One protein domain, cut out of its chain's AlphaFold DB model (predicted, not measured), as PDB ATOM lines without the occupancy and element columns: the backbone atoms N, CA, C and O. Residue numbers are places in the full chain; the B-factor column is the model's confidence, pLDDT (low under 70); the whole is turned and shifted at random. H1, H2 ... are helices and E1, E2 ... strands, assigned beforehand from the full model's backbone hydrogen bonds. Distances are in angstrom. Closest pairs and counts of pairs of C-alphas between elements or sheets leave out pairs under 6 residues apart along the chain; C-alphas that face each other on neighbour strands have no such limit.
ATOM      1  N   GLN A   2      42.082  -1.782 -94.454       55.59
ATOM      2  CA  GLN A   2      41.464  -0.454 -94.447       55.59
ATOM      3  C   GLN A   2      39.974  -0.596 -94.778       55.59
ATOM      4  O   GLN A   2      39.536  -1.631 -95.284       55.59
ATOM      5  N   ASP A   3      39.191   0.405 -94.402       66.31
ATOM      6  CA  ASP A   3      37.743   0.367 -94.550       66.31
ATOM      7  C   ASP A   3      37.357   0.282 -96.041       66.31
ATOM      8  O   ASP A   3      37.900   1.047 -96.830       66.31
ATOM      9  N   ILE A   4      36.456  -0.636 -96.426       68.81
ATOM     10  CA  ILE A   4      36.079  -0.881 -97.836       68.81
ATOM     11  C   ILE A   4      35.366   0.363 -98.393       68.81
ATOM     12  O   ILE A   4      34.268   0.706 -97.947       68.81
ATOM     13  N   ARG A   5      35.966   1.053 -99.358       74.31
ATOM     14  CA  ARG A   5      35.494   2.345 -99.884       74.31
ATOM     15  C   ARG A   5      35.002   2.272-101.320       74.31
ATOM     16  O   ARG A   5      34.222   3.135-101.715       74.31
ATOM     17  N   ASP A   6      35.399   1.252-102.077       81.75
ATOM     18  CA  ASP A   6      34.973   1.080-103.464       81.75
ATOM     19  C   ASP A   6      34.611  -0.372-103.837       81.75
ATOM     20  O   ASP A   6      34.763  -1.324-103.063       81.75
ATOM     21  N   ASN A   7      34.081  -0.540-105.052       79.56
ATOM     22  CA  ASN A   7      33.643  -1.838-105.568       79.56
ATOM     23  C   ASN A   7      34.791  -2.844-105.739       79.56
ATOM     24  O   ASN A   7      34.558  -4.042-105.582       79.56
ATOM     25  N   LYS A   8      36.011  -2.386-106.051       82.00
ATOM     26  CA  LYS A   8      37.166  -3.273-106.254       82.00
ATOM     27  C   LYS A   8      37.635  -3.843-104.924       82.00
ATOM     28  O   LYS A   8      37.885  -5.041-104.829       82.00
ATOM     29  N   GLU A   9      37.697  -3.011-103.891       83.62
ATOM     30  CA  GLU A   9      38.001  -3.448-102.529       83.62
ATOM     31  C   GLU A   9      36.941  -4.425-102.005       83.62
ATOM     32  O   GLU A   9      37.269  -5.393-101.317       83.62
ATOM     33  N   ASN A  10      35.675  -4.220-102.376       84.38
ATOM     34  CA  ASN A  10      34.596  -5.133-102.023       84.38
ATOM     35  C   ASN A  10      34.703  -6.495-102.737       84.38
ATOM     36  O   ASN A  10      34.481  -7.525-102.103       84.38
ATOM     37  N   GLU A  11      35.047  -6.533-104.029       84.12
ATOM     38  CA  GLU A  11      35.324  -7.792-104.748       84.12
ATOM     39  C   GLU A  11      36.547  -8.507-104.148       84.12
ATOM     40  O   GLU A  11      36.484  -9.704-103.861       84.12
ATOM     41  N   ALA A  12      37.623  -7.769-103.854       87.88
ATOM     42  CA  ALA A  12      38.826  -8.319-103.232       87.88
ATOM     43  C   ALA A  12      38.547  -8.917-101.843       87.88
ATOM     44  O   ALA A  12      39.067  -9.982-101.510       87.88
ATOM     45  N   ALA A  13      37.689  -8.276-101.041       89.69
ATOM     46  CA  ALA A  13      37.241  -8.828 -99.766       89.69
ATOM     47  C   ALA A  13      36.529 -10.178 -99.946       89.69
ATOM     48  O   ALA A  13      36.789 -11.113 -99.185       89.69
ATOM     49  N   GLY A  14      35.680 -10.300-100.970       91.06
ATOM     50  CA  GLY A  14      35.015 -11.555-101.319       91.06
ATOM     51  C   GLY A  14      36.005 -12.665-101.663       91.06
ATOM     52  O   GLY A  14      35.898 -13.768-101.122       91.06
ATOM     53  N   ASP A  15      37.004 -12.369-102.491       92.69
ATOM     54  CA  ASP A  15      38.040 -13.328-102.895       92.69
ATOM     55  C   ASP A  15      38.900 -13.781-101.703       92.69
ATOM     56  O   ASP A  15      39.160 -14.977-101.543       92.69
ATOM     57  N   ILE A  16      39.280 -12.854-100.815       93.69
ATOM     58  CA  ILE A  16      40.056 -13.153 -99.599       93.69
ATOM     59  C   ILE A  16      39.264 -14.063 -98.655       93.69
ATOM     60  O   ILE A  16      39.770 -15.106 -98.235       93.69
ATOM     61  N   ILE A  17      38.016 -13.702 -98.334       94.19
ATOM     62  CA  ILE A  17      37.155 -14.483 -97.429       94.19
ATOM     63  C   ILE A  17      36.917 -15.881 -98.006       94.19
ATOM     64  O   ILE A  17      37.049 -16.889 -97.308       94.19
ATOM     65  N   THR A  18      36.611 -15.953 -99.300       94.19
ATOM     66  CA  THR A  18      36.331 -17.213 -99.990       94.19
ATOM     67  C   THR A  18      37.561 -18.110-100.052       94.19
ATOM     68  O   THR A  18      37.475 -19.308 -99.767       94.19
ATOM     69  N   GLY A  19      38.723 -17.531-100.368       93.94
ATOM     70  CA  GLY A  19      40.007 -18.220-100.350       93.94
ATOM     71  C   GLY A  19      40.328 -18.802 -98.974       93.94
ATOM     72  O   GLY A  19      40.668 -19.983 -98.890       93.94
ATOM     73  N   PHE A  20      40.135 -18.012 -97.914       94.88
ATOM     74  CA  PHE A  20      40.376 -18.423 -96.531       94.88
ATOM     75  C   PHE A  20      39.487 -19.598 -96.105       94.88
ATOM     76  O   PHE A  20      39.988 -20.612 -95.619       94.88
ATOM     77  N   ILE A  21      38.171 -19.508 -96.330       95.56
ATOM     78  CA  ILE A  21      37.239 -20.593 -95.984       95.56
ATOM     79  C   ILE A  21      37.573 -21.865 -96.756       95.56
ATOM     80  O   ILE A  21      37.627 -22.945 -96.171       95.56
ATOM     81  N   ARG A  22      37.851 -21.747 -98.057       93.56
ATOM     82  CA  ARG A  22      38.232 -22.891 -98.883       93.56
ATOM     83  C   ARG A  22      39.509 -23.558 -98.381       93.56
ATOM     84  O   ARG A  22      39.572 -24.782 -98.384       93.56
ATOM     85  N   GLU A  23      40.516 -22.785 -97.981       93.31
ATOM     86  CA  GLU A  23      41.760 -23.314 -97.417       93.31
ATOM     87  C   GLU A  23      41.499 -24.055 -96.102       93.31
ATOM     88  O   GLU A  23      41.856 -25.225 -95.982       93.31
ATOM     89  N   LYS A  24      40.798 -23.424 -95.152       94.81
ATOM     90  CA  LYS A  24      40.477 -24.043 -93.859       94.81
ATOM     91  C   LYS A  24      39.590 -25.281 -93.997       94.81
ATOM     92  O   LYS A  24      39.763 -26.244 -93.260       94.81
ATOM     93  N   ALA A  25      38.697 -25.309 -94.983       90.69
ATOM     94  CA  ALA A  25      37.841 -26.459 -95.257       90.69
ATOM     95  C   ALA A  25      38.571 -27.654 -95.913       90.69
ATOM     96  O   ALA A  25      37.935 -28.698 -96.115       90.69
ATOM     97  N   LYS A  26      39.860 -27.532 -96.277       87.31
ATOM     98  CA  LYS A  26      40.690 -28.670 -96.725       87.31
ATOM     99  C   LYS A  26      41.144 -29.547 -95.562       87.31
ATOM    100  O   LYS A  26      41.286 -30.750 -95.746       87.31
ATOM    101  N   ASP A  27      41.355 -28.963 -94.387       89.75
ATOM    102  CA  ASP A  27      41.804 -29.693 -93.205       89.75
ATOM    103  C   ASP A  27      40.623 -30.407 -92.537       89.75
ATOM    104  O   ASP A  27      39.769 -29.786 -91.905       89.75
ATOM    105  N   LEU A  28      40.558 -31.730 -92.690       84.31
ATOM    106  CA  LEU A  28      39.481 -32.567 -92.155       84.31
ATOM    107  C   LEU A  28      39.537 -32.752 -90.631       84.31
ATOM    108  O   LEU A  28      38.575 -33.266 -90.065       84.31
ATOM    109  N   THR A  29      40.611 -32.320 -89.966       88.75
ATOM    110  CA  THR A  29      40.767 -32.430 -88.507       88.75
ATOM    111  C   THR A  29      40.118 -31.274 -87.748       88.75
ATOM    112  O   THR A  29      39.852 -31.387 -86.552       88.75
ATOM    113  N   VAL A  30      39.802 -30.175 -88.441       88.50
ATOM    114  CA  VAL A  30      39.189 -28.983 -87.847       88.50
ATOM    115  C   VAL A  30      37.735 -28.824 -88.274       88.50
ATOM    116  O   VAL A  30      37.343 -29.183 -89.387       88.50
ATOM    117  N   ARG A  31      36.921 -28.220 -87.405       92.50
ATOM    118  CA  ARG A  31      35.542 -27.804 -87.698       92.50
ATOM    119  C   ARG A  31      35.466 -26.285 -87.759       92.50
ATOM    120  O   ARG A  31      35.977 -25.609 -86.870       92.50
ATOM    121  N   LEU A  32      34.801 -25.753 -88.781       95.88
ATOM    122  CA  LEU A  32      34.600 -24.315 -88.911       95.88
ATOM    123  C   LEU A  32      33.330 -23.898 -88.168       95.88
ATOM    124  O   LEU A  32      32.235 -24.380 -88.465       95.88
ATOM    125  N   HIS A  33      33.500 -22.992 -87.209       96.19
ATOM    126  CA  HIS A  33      32.423 -22.263 -86.551       96.19
ATOM    127  C   HIS A  33      32.522 -20.803 -86.989       96.19
ATOM    128  O   HIS A  33      33.453 -20.097 -86.609       96.19
ATOM    129  N   CYS A  34      31.590 -20.370 -87.829       95.25
ATOM    130  CA  CYS A  34      31.608 -19.046 -88.436       95.25
ATOM    131  C   CYS A  34      30.464 -18.200 -87.881       95.25
ATOM    132  O   CYS A  34      29.337 -18.676 -87.811       95.25
ATOM    133  N   SER A  35      30.731 -16.946 -87.527       93.25
ATOM    134  CA  SER A  35      29.703 -15.990 -87.108       93.25
ATOM    135  C   SER A  35      29.578 -14.884 -88.148       93.25
ATOM    136  O   SER A  35      30.594 -14.338 -88.576       93.25
ATOM    137  N   ILE A  36      28.348 -14.549 -88.544       91.81
ATOM    138  CA  ILE A  36      28.065 -13.350 -89.351       91.81
ATOM    139  C   ILE A  36      27.748 -12.124 -88.488       91.81
ATOM    140  O   ILE A  36      27.425 -11.067 -89.025       91.81
ATOM    141  N   ALA A  37      27.781 -12.268 -87.159       84.00
ATOM    142  CA  ALA A  37      27.590 -11.146 -86.252       84.00
ATOM    143  C   ALA A  37      28.850 -10.268 -86.226       84.00
ATOM    144  O   ALA A  37      29.956 -10.761 -85.997       84.00
ATOM    145  N   GLY A  38      28.662  -8.965 -86.435       74.25
ATOM    146  CA  GLY A  38      29.740  -7.980 -86.480       74.25
ATOM    147  C   GLY A  38      30.370  -7.794 -87.869       74.25
ATOM    148  O   GLY A  38      30.208  -8.601 -88.782       74.25
ATOM    149  N   GLY A  39      31.096  -6.686 -88.034       77.44
ATOM    150  CA  GLY A  39      31.693  -6.288 -89.314       77.44
ATOM    151  C   GLY A  39      30.697  -5.666 -90.302       77.44
ATOM    152  O   GLY A  39      29.544  -5.377 -89.982       77.44
ATOM    153  N   ARG A  40      31.155  -5.416 -91.534       82.12
ATOM    154  CA  ARG A  40      30.306  -4.885 -92.612       82.12
ATOM    155  C   ARG A  40      29.391  -5.992 -93.142       82.12
ATOM    156  O   ARG A  40      29.872  -7.079 -93.452       82.12
ATOM    157  N   LYS A  41      28.100  -5.692 -93.342       87.50
ATOM    158  CA  LYS A  41      27.070  -6.634 -93.846       87.50
ATOM    159  C   LYS A  41      27.536  -7.450 -95.060       87.50
ATOM    160  O   LYS A  41      27.307  -8.655 -95.128       87.50
ATOM    161  N   THR A  42      28.253  -6.812 -95.983       88.06
ATOM    162  CA  THR A  42      28.771  -7.452 -97.199       88.06
ATOM    163  C   THR A  42      29.803  -8.549 -96.920       88.06
ATOM    164  O   THR A  42      29.828  -9.557 -97.618       88.06
ATOM    165  N   MET A  43      30.617  -8.421 -95.868       89.81
ATOM    166  CA  MET A  43      31.548  -9.485 -95.469       89.81
ATOM    167  C   MET A  43      30.804 -10.707 -94.922       89.81
ATOM    168  O   MET A  43      31.183 -11.834 -95.232       89.81
ATOM    169  N   GLY A  44      29.717 -10.491 -94.171       92.19
ATOM    170  CA  GLY A  44      28.823 -11.564 -93.724       92.19
ATOM    171  C   GLY A  44      28.190 -12.313 -94.901       92.19
ATOM    172  O   GLY A  44      28.152 -13.543 -94.901       92.19
ATOM    173  N   PHE A  45      27.790 -11.584 -95.950       92.31
ATOM    174  CA  PHE A  45      27.322 -12.181 -97.206       92.31
ATOM    175  C   PHE A  45      28.394 -13.067 -97.862       92.31
ATOM    176  O   PHE A  45      28.110 -14.222 -98.181       92.31
ATOM    177  N   TYR A  46      29.633 -12.581 -98.015       94.50
ATOM    178  CA  TYR A  46      30.717 -13.382 -98.599       94.50
ATOM    179  C   TYR A  46      31.081 -14.601 -97.756       94.50
ATOM    180  O   TYR A  46      31.326 -15.668 -98.313       94.50
ATOM    181  N   LEU A  47      31.070 -14.481 -96.426       95.25
ATOM    182  CA  LEU A  47      31.295 -15.609 -95.523       95.25
ATOM    183  C   LEU A  47      30.222 -16.690 -95.706       95.25
ATOM    184  O   LEU A  47      30.550 -17.866 -95.871       95.25
ATOM    185  N   GLY A  48      28.948 -16.290 -95.739       94.75
ATOM    186  CA  GLY A  48      27.833 -17.198 -96.006       94.75
ATOM    187  C   GLY A  48      27.917 -17.840 -97.394       94.75
ATOM    188  O   GLY A  48      27.732 -19.048 -97.529       94.75
ATOM    189  N   GLY A  49      28.251 -17.066 -98.429       94.12
ATOM    190  CA  GLY A  49      28.463 -17.574 -99.786       94.12
ATOM    191  C   GLY A  49      29.630 -18.564 -99.877       94.12
ATOM    192  O   GLY A  49      29.498 -19.636-100.466       94.12
ATOM    193  N   ALA A  50      30.758 -18.260 -99.234       95.19
ATOM    194  CA  ALA A  50      31.919 -19.141 -99.187       95.19
ATOM    195  C   ALA A  50      31.609 -20.471 -98.480       95.19
ATOM    196  O   ALA A  50      32.040 -21.529 -98.943       95.19
ATOM    197  N   LEU A  51      30.821 -20.445 -97.400       95.50
ATOM    198  CA  LEU A  51      30.360 -21.661 -96.724       95.50
ATOM    199  C   LEU A  51      29.392 -22.483 -97.573       95.50
ATOM    200  O   LEU A  51      29.468 -23.708 -97.542       95.50
ATOM    201  N   GLN A  52      28.533 -21.856 -98.375       94.00
ATOM    202  CA  GLN A  52      27.690 -22.604 -99.311       94.00
ATOM    203  C   GLN A  52      28.527 -23.375-100.341       94.00
ATOM    204  O   GLN A  52      28.259 -24.546-100.625       94.00
ATOM    205  N   LEU A  53      29.585 -22.742-100.854       92.31
ATOM    206  CA  LEU A  53      30.473 -23.315-101.867       92.31
ATOM    207  C   LEU A  53      31.458 -24.353-101.309       92.31
ATOM    208  O   LEU A  53      31.750 -25.332-101.989       92.31
ATOM    209  N   PHE A  54      31.984 -24.165-100.094       93.00
ATOM    210  CA  PHE A  54      33.102 -24.971 -99.568       93.00
ATOM    211  C   PHE A  54      32.874 -25.584 -98.182       93.00
ATOM    212  O   PHE A  54      33.686 -26.407 -97.744       93.00
ATOM    213  N   GLY A  55      31.799 -25.210 -97.493       90.94
ATOM    214  CA  GLY A  55      31.459 -25.718 -96.168       90.94
ATOM    215  C   GLY A  55      31.086 -27.199 -96.200       90.94
ATOM    216  O   GLY A  55      30.352 -27.667 -97.072       90.94
ATOM    217  N   ARG A  56      31.599 -27.950 -95.225       88.38
ATOM    218  CA  ARG A  56      31.393 -29.400 -95.058       88.38
ATOM    219  C   ARG A  56      30.214 -29.682 -94.137       88.38
ATOM    220  O   ARG A  56      29.872 -28.799 -93.351       88.38
ATOM    221  N   PRO A  57      29.633 -30.897 -94.143       84.88
ATOM    222  CA  PRO A  57      28.427 -31.224 -93.373       84.88
ATOM    223  C   PRO A  57      28.459 -30.854 -91.882       84.88
ATOM    224  O   PRO A  57      27.414 -30.573 -91.302       84.88
ATOM    225  N   TRP A  58      29.646 -30.820 -91.272       88.44
ATOM    226  CA  TRP A  58      29.851 -30.476 -89.863       88.44
ATOM    227  C   TRP A  58      30.240 -29.016 -89.599       88.44
ATOM    228  O   TRP A  58      30.327 -28.629 -88.435       88.44
ATOM    229  N   ASP A  59      30.486 -28.215 -90.636       94.25
ATOM    230  CA  ASP A  59      30.753 -26.781 -90.501       94.25
ATOM    231  C   ASP A  59      29.442 -26.015 -90.271       94.25
ATOM    232  O   ASP A  59      28.390 -26.382 -90.814       94.25
ATOM    233  N   ARG A  60      29.517 -24.950 -89.465       95.56
ATOM    234  CA  ARG A  60      28.355 -24.237 -88.921       95.56
ATOM    235  C   ARG A  60      28.470 -22.728 -89.112       95.56
ATOM    236  O   ARG A  60      29.552 -22.158 -88.957       95.56
ATOM    237  N   LEU A  61      27.336 -22.102 -89.412       97.00
ATOM    238  CA  LEU A  61      27.180 -20.655 -89.519       97.00
ATOM    239  C   LEU A  61      26.239 -20.173 -88.420       97.00
ATOM    240  O   LEU A  61      25.190 -20.776 -88.217       97.00
ATOM    241  N   TYR A  62      26.596 -19.091 -87.743       96.06
ATOM    242  CA  TYR A  62      25.833 -18.558 -86.625       96.06
ATOM    243  C   TYR A  62      25.569 -17.064 -86.768       96.06
ATOM    244  O   TYR A  62      26.342 -16.327 -87.387       96.06
ATOM    245  N   HIS A  63      24.510 -16.614 -86.110       93.56
ATOM    246  CA  HIS A  63      24.242 -15.221 -85.808       93.56
ATOM    247  C   HIS A  63      24.016 -15.078 -84.303       93.56
ATOM    248  O   HIS A  63      23.275 -15.851 -83.699       93.56
ATOM    249  N   VAL A  64      24.703 -14.117 -83.693       92.12
ATOM    250  CA  VAL A  64      24.516 -13.771 -82.285       92.12
ATOM    251  C   VAL A  64      23.408 -12.733 -82.218       92.12
ATOM    252  O   VAL A  64      23.562 -11.647 -82.774       92.12
ATOM    253  N   LEU A  65      22.313 -13.085 -81.556       91.00
ATOM    254  CA  LEU A  65      21.219 -12.185 -81.228       91.00
ATOM    255  C   LEU A  65      21.430 -11.686 -79.804       91.00
ATOM    256  O   LEU A  65      21.748 -12.470 -78.911       91.00
ATOM    257  N   VAL A  66      21.261 -10.385 -79.613       91.75
ATOM    258  CA  VAL A  66      21.365  -9.723 -78.315       91.75
ATOM    259  C   VAL A  66      20.058  -8.977 -78.088       91.75
ATOM    260  O   VAL A  66      19.521  -8.384 -79.022       91.75
ATOM    261  N   SER A  67      19.541  -9.000 -76.863       90.69
ATOM    262  CA  SER A  67      18.371  -8.206 -76.471       90.69
ATOM    263  C   SER A  67      18.518  -6.725 -76.902       90.69
ATOM    264  O   SER A  67      19.604  -6.157 -76.705       90.69
ATOM    265  N   PRO A  68      17.474  -6.083 -77.474       88.94
ATOM    266  CA  PRO A  68      17.577  -4.775 -78.139       88.94
ATOM    267  C   PRO A  68      18.178  -3.648 -77.287       88.94
ATOM    268  O   PRO A  68      18.859  -2.765 -77.806       88.94
ATOM    269  N   LEU A 107      22.630 -17.737 -79.552       94.56
ATOM    270  CA  LEU A 107      23.400 -18.174 -80.710       94.56
ATOM    271  C   LEU A 107      22.463 -18.890 -81.684       94.56
ATOM    272  O   LEU A 107      22.192 -20.080 -81.535       94.56
ATOM    273  N   ALA A 108      21.969 -18.167 -82.684       94.75
ATOM    274  CA  ALA A 108      21.131 -18.734 -83.731       94.75
ATOM    275  C   ALA A 108      22.005 -19.419 -84.788       94.75
ATOM    276  O   ALA A 108      22.860 -18.779 -85.404       94.75
ATOM    277  N   GLU A 109      21.800 -20.714 -85.028       95.94
ATOM    278  CA  GLU A 109      22.418 -21.400 -86.164       95.94
ATOM    279  C   GLU A 109      21.665 -21.054 -87.456       95.94
ATOM    280  O   GLU A 109      20.448 -21.209 -87.543       95.94
ATOM    281  N   LEU A 110      22.395 -20.599 -88.474       94.44
ATOM    282  CA  LEU A 110      21.842 -20.264 -89.778       94.44
ATOM    283  C   LEU A 110      22.017 -21.439 -90.749       94.44
ATOM    284  O   LEU A 110      23.156 -21.833 -91.029       94.44
ATOM    285  N   PRO A 111      20.926 -21.986 -91.314       91.50
ATOM    286  CA  PRO A 111      21.033 -23.016 -92.333       91.50
ATOM    287  C   PRO A 111      21.569 -22.426 -93.643       91.50
ATOM    288  O   PRO A 111      21.287 -21.282 -93.997       91.50
ATOM    289  N   PHE A 112      22.317 -23.228 -94.401       91.50
ATOM    290  CA  PHE A 112      22.797 -22.850 -95.729       91.50
ATOM    291  C   PHE A 112      22.890 -24.061 -96.663       91.50
ATOM    292  O   PHE A 112      23.047 -25.205 -96.227       91.50
ATOM    293  N   ILE A 113      22.788 -23.811 -97.970       88.44
ATOM    294  CA  ILE A 113      22.831 -24.863 -98.988       88.44
ATOM    295  C   ILE A 113      24.265 -25.368 -99.137       88.44
ATOM    296  O   ILE A 113      25.190 -24.596 -99.359       88.44
ATOM    297  N   ARG A 114      24.453 -26.687 -99.058       84.69
ATOM    298  CA  ARG A 114      25.767 -27.321 -99.214       84.69
ATOM    299  C   ARG A 114      25.989 -27.720-100.667       84.69
ATOM    300  O   ARG A 114      25.348 -28.653-101.160       84.69
ATOM    301  N   LEU A 115      26.889 -27.008-101.338       84.75
ATOM    302  CA  LEU A 115      27.170 -27.191-102.762       84.75
ATOM    303  C   LEU A 115      28.558 -27.782-103.047       84.75
ATOM    304  O   LEU A 115      28.782 -28.248-104.160       84.75
ATOM    305  N   LYS A 116      29.457 -27.828-102.052       79.69
ATOM    306  CA  LYS A 116      30.843 -28.317-102.195       79.69
ATOM    307  C   LYS A 116      30.951 -29.643-102.945       79.69
ATOM    308  O   LYS A 116      31.757 -29.779-103.852       79.69
ATOM    309  N   GLU A 117      30.148 -30.622-102.546       70.31
ATOM    310  CA  GLU A 117      30.185 -31.979-103.108       70.31
ATOM    311  C   GLU A 117      29.379 -32.104-104.410       70.31
ATOM    312  O   GLU A 117      29.426 -33.136-105.074       70.31
ATOM    313  N   LYS A 118      28.629 -31.060-104.780       67.75
ATOM    314  CA  LYS A 118      27.713 -31.040-105.929       67.75
ATOM    315  C   LYS A 118      28.278 -30.277-107.127       67.75
ATOM    316  O   LYS A 118      27.764 -30.426-108.232       67.75
ATOM    317  N   LEU A 119      29.313 -29.464-106.921       70.62
ATOM    318  CA  LEU A 119      29.882 -28.569-107.923       70.62
ATOM    319  C   LEU A 119      31.382 -28.814-108.099       70.62
ATOM    320  O   LEU A 119      32.112 -29.014-107.133       70.62
ATOM    321  N   HIS A 120      31.864 -28.714-109.337       68.88
ATOM    322  CA  HIS A 120      33.298 -28.713-109.632       68.88
ATOM    323  C   HIS A 120      33.800 -27.264-109.650       68.88
ATOM    324  O   HIS A 120      33.614 -26.545-110.628       68.88
ATOM    325  N   LEU A 121      34.417 -26.821-108.553       74.19
ATOM    326  CA  LEU A 121      34.845 -25.433-108.361       74.19
ATOM    327  C   LEU A 121      36.376 -25.314-108.446       74.19
ATOM    328  O   LEU A 121      37.087 -25.917-107.646       74.19
ATOM    329  N   GLY A 122      36.883 -24.521-109.400       70.12
ATOM    330  CA  GLY A 122      38.325 -24.387-109.681       70.12
ATOM    331  C   GLY A 122      38.906 -22.968-109.600       70.12
ATOM    332  O   GLY A 122      40.054 -22.772-109.981       70.12
ATOM    333  N   SER A 123      38.144 -21.971-109.136       77.50
ATOM    334  CA  SER A 123      38.562 -20.555-109.138       77.50
ATOM    335  C   SER A 123      38.779 -19.986-107.730       77.50
ATOM    336  O   SER A 123      38.237 -20.501-106.753       77.50
ATOM    337  N   ASN A 124      39.583 -18.922-107.624       77.31
ATOM    338  CA  ASN A 124      39.761 -18.116-106.406       77.31
ATOM    339  C   ASN A 124      38.807 -16.918-106.353       77.31
ATOM    340  O   ASN A 124      38.574 -16.392-105.271       77.31
ATOM    341  N   SER A 125      38.271 -16.501-107.503       87.44
ATOM    342  CA  SER A 125      37.375 -15.352-107.569       87.44
ATOM    343  C   SER A 125      35.968 -15.748-107.140       87.44
ATOM    344  O   SER A 125      35.367 -16.632-107.757       87.44
ATOM    345  N   PHE A 126      35.422 -15.075-106.127       83.94
ATOM    346  CA  PHE A 126      34.069 -15.306-105.628       83.94
ATOM    347  C   PHE A 126      33.036 -15.150-106.743       83.94
ATOM    348  O   PHE A 126      32.178 -16.008-106.925       83.94
ATOM    349  N   ARG A 127      33.168 -14.108-107.567       84.94
ATOM    350  CA  ARG A 127      32.267 -13.868-108.699       84.94
ATOM    351  C   ARG A 127      32.294 -15.006-109.722       84.94
ATOM    352  O   ARG A 127      31.242 -15.430-110.199       84.94
ATOM    353  N   VAL A 128      33.479 -15.526-110.048       80.06
ATOM    354  CA  VAL A 128      33.606 -16.687-110.946       80.06
ATOM    355  C   VAL A 128      33.017 -17.938-110.298       80.06
ATOM    356  O   VAL A 128      32.345 -18.707-110.974       80.06
ATOM    357  N   LEU A 129      33.232 -18.138-108.998       83.81
ATOM    358  CA  LEU A 129      32.685 -19.273-108.259       83.81
ATOM    359  C   LEU A 129      31.156 -19.256-108.199       83.81
ATOM    360  O   LEU A 129      30.544 -20.303-108.386       83.81
ATOM    361  N   VAL A 130      30.543 -18.086-107.997       83.44
ATOM    362  CA  VAL A 130      29.084 -17.917-108.077       83.44
ATOM    363  C   VAL A 130      28.589 -18.275-109.474       83.44
ATOM    364  O   VAL A 130      27.647 -19.051-109.591       83.44
ATOM    365  N   ARG A 131      29.250 -17.785-110.534       79.88
ATOM    366  CA  ARG A 131      28.884 -18.125-111.918       79.88
ATOM    367  C   ARG A 131      28.962 -19.633-112.184       79.88
ATOM    368  O   ARG A 131      27.990 -20.203-112.658       79.88
ATOM    369  N   LEU A 132      30.073 -20.282-111.822       72.19
ATOM    370  CA  LEU A 132      30.243 -21.738-111.961       72.19
ATOM    371  C   LEU A 132      29.218 -22.520-111.129       72.19
ATOM    372  O   LEU A 132      28.761 -23.584-111.541       72.19
ATOM    373  N   GLY A 133      28.861 -22.006-109.951       74.44
ATOM    374  CA  GLY A 133      27.821 -22.600-109.124       74.44
ATOM    375  C   GLY A 133      26.439 -22.488-109.746       74.44
ATOM    376  O   GLY A 133      25.713 -23.477-109.748       74.44
ATOM    377  N   GLN A 134      26.114 -21.340-110.337       72.31
ATOM    378  CA  GLN A 134      24.871 -21.153-111.078       72.31
ATOM    379  C   GLN A 134      24.816 -22.077-112.300       72.31
ATOM    380  O   GLN A 134      23.863 -22.833-112.430       72.31
ATOM    381  N   GLU A 135      25.878 -22.136-113.111       65.25
ATOM    382  CA  GLU A 135      25.988 -23.065-114.250       65.25
ATOM    383  C   GLU A 135      25.804 -24.533-113.815       65.25
ATOM    384  O   GLU A 135      25.095 -25.311-114.458       65.25
ATOM    385  N   GLY A 136      26.412 -24.933-112.694       65.00
ATOM    386  CA  GLY A 136      26.268 -26.282-112.146       65.00
ATOM    387  C   GLY A 136      24.867 -26.584-111.600       65.00
ATOM    388  O   GLY A 136      24.396 -27.713-111.720       65.00
ATOM    389  N   ILE A 137      24.180 -25.594-111.032       69.38
ATOM    390  CA  ILE A 137      22.794 -25.726-110.561       69.38
ATOM    391  C   ILE A 137      21.829 -25.795-111.751       69.38
ATOM    392  O   ILE A 137      20.988 -26.693-111.798       69.38
ATOM    393  N   ASP A 138      21.987 -24.910-112.732       59.69
ATOM    394  CA  ASP A 138      21.150 -24.844-113.934       59.69
ATOM    395  C   ASP A 138      21.240 -26.145-114.742       59.69
ATOM    396  O   ASP A 138      20.243 -26.661-115.246       59.69
ATOM    397  N   THR A 139      22.430 -26.745-114.798       56.41
ATOM    398  CA  THR A 139      22.644 -28.043-115.454       56.41
ATOM    399  C   THR A 139      22.134 -29.225-114.621       56.41
ATOM    400  O   THR A 139      21.699 -30.230-115.187       56.41
ATOM    401  N   ALA A 140      22.116 -29.111-113.288       55.16
ATOM    402  CA  ALA A 140      21.593 -30.139-112.388       55.16
ATOM    403  C   ALA A 140      20.052 -30.161-112.284       55.16
ATOM    404  O   ALA A 140      19.494 -31.223-111.997       55.16
ATOM    405  N   LEU A 141      19.365 -29.037-112.529       54.47
ATOM    406  CA  LEU A 141      17.918 -28.886-112.296       54.47
ATOM    407  C   LEU A 141      17.004 -29.129-113.513       54.47
ATOM    408  O   LEU A 141      15.793 -29.179-113.331       54.47
ATOM    409  N   VAL A 142      17.526 -29.295-114.734       60.72
ATOM    410  CA  VAL A 142      16.694 -29.081-115.943       60.72
ATOM    411  C   VAL A 142      16.669 -30.268-116.929       60.72
ATOM    412  O   VAL A 142      15.883 -30.280-117.867       60.72
TER     413      VAL A 142
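AT A GLANCE: This is residues 2 to 68 and 107 to 142 of the 295 residues of the protein "CRISPR-associated protein, Csx3 family" of Candidatus Jettenia ecosi (UniProt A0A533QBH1). A helix, H2, lies in the middle, with a small three-stranded sheet over one side of it and a longer helix, H1, crossing it on another. A third helix, H3, begins beside H1 and runs away from the sheet, and a long stretch, residues 110 to 125, leads from the sheet to it. The printed part has 103 residues, with three named helices and three named strands in the order H1 E1 H2 E2 E3 H3; the sheet has the order E1, E2, E3 and is mixed, and the class is mixed, helices and strands. The whole is compact, with a radius of gyration of the C-alphas of 14.2 A, and spans 45 by 33 by 29 A.

HOW THE PARTS SIT: H1, residues 7 to 24, touches H2, residues 41 to 54, at a steep tilt of 39 degrees, the same way; their closest C-alphas, of Thr 18 and Ala 50, are 4.9 A apart. E1, residues 33 to 35, is parallel to its neighbour E2, residues 60 to 66, with N 34 and O 60 within hydrogen-bond range at 2.9 A. E1, H2 and E2 form a strand-helix-strand unit, two parallel neighbour strands with a helix between, and its crossover is right-handed. H2 is on the sheet at a height over the sheet of 9.6 A, on a local plane fitted to just 6 C-alphas; it lies over E1 and runs along the strands, at 14 degrees to E1 on the local plane. E3, residues 107 to 109, is antiparallel to E2, with N 63 and O 108 at 2.8 A. The pairing is staggered: E2 pairs with E1 over residues 60 to 62 and with E3 over 62 to 64. H3, residues 126 to 141, touches H1 with residues 126 to 127 alone; the closest C-alphas, of Asp 15 and Phe 126, are 5.2 A apart, and the steep tilt of 67 degrees is only just short of about perpendicular. H2 and H3 only just touch, with 3 pairs of C-alphas within 8 A, the closest those of Leu 53 and Gly 133 at 7.8 A. H3 is apart from E1 and E2. In H1, H2 and H3 every O i to N i+4 pair is within hydrogen-bond range.

IN THESE COORDINATES: H1 begins at C-alpha 7 (33.643, -1.838, -105.568) and is 26.0 A long. E1 is 6.9 A, H2 20.1 A, E2 19.3 A and E3 6.4 A long. H3, 22.1 A long, ends at C-alpha 141 (17.918, -28.886, -112.296).

THE WHOLE: The two C-alphas farthest apart, of Pro 68 and Val 142, are 45.0 A apart. Residues 69 to 106 are not printed, and C-alphas 68 and 107 are 14.8 A apart across the cut. The link E3 to H3 is long. The mean pLDDT of the printed part is 84.8; residues 2 to 4, 118, 120 and 135 to 142 are under 70.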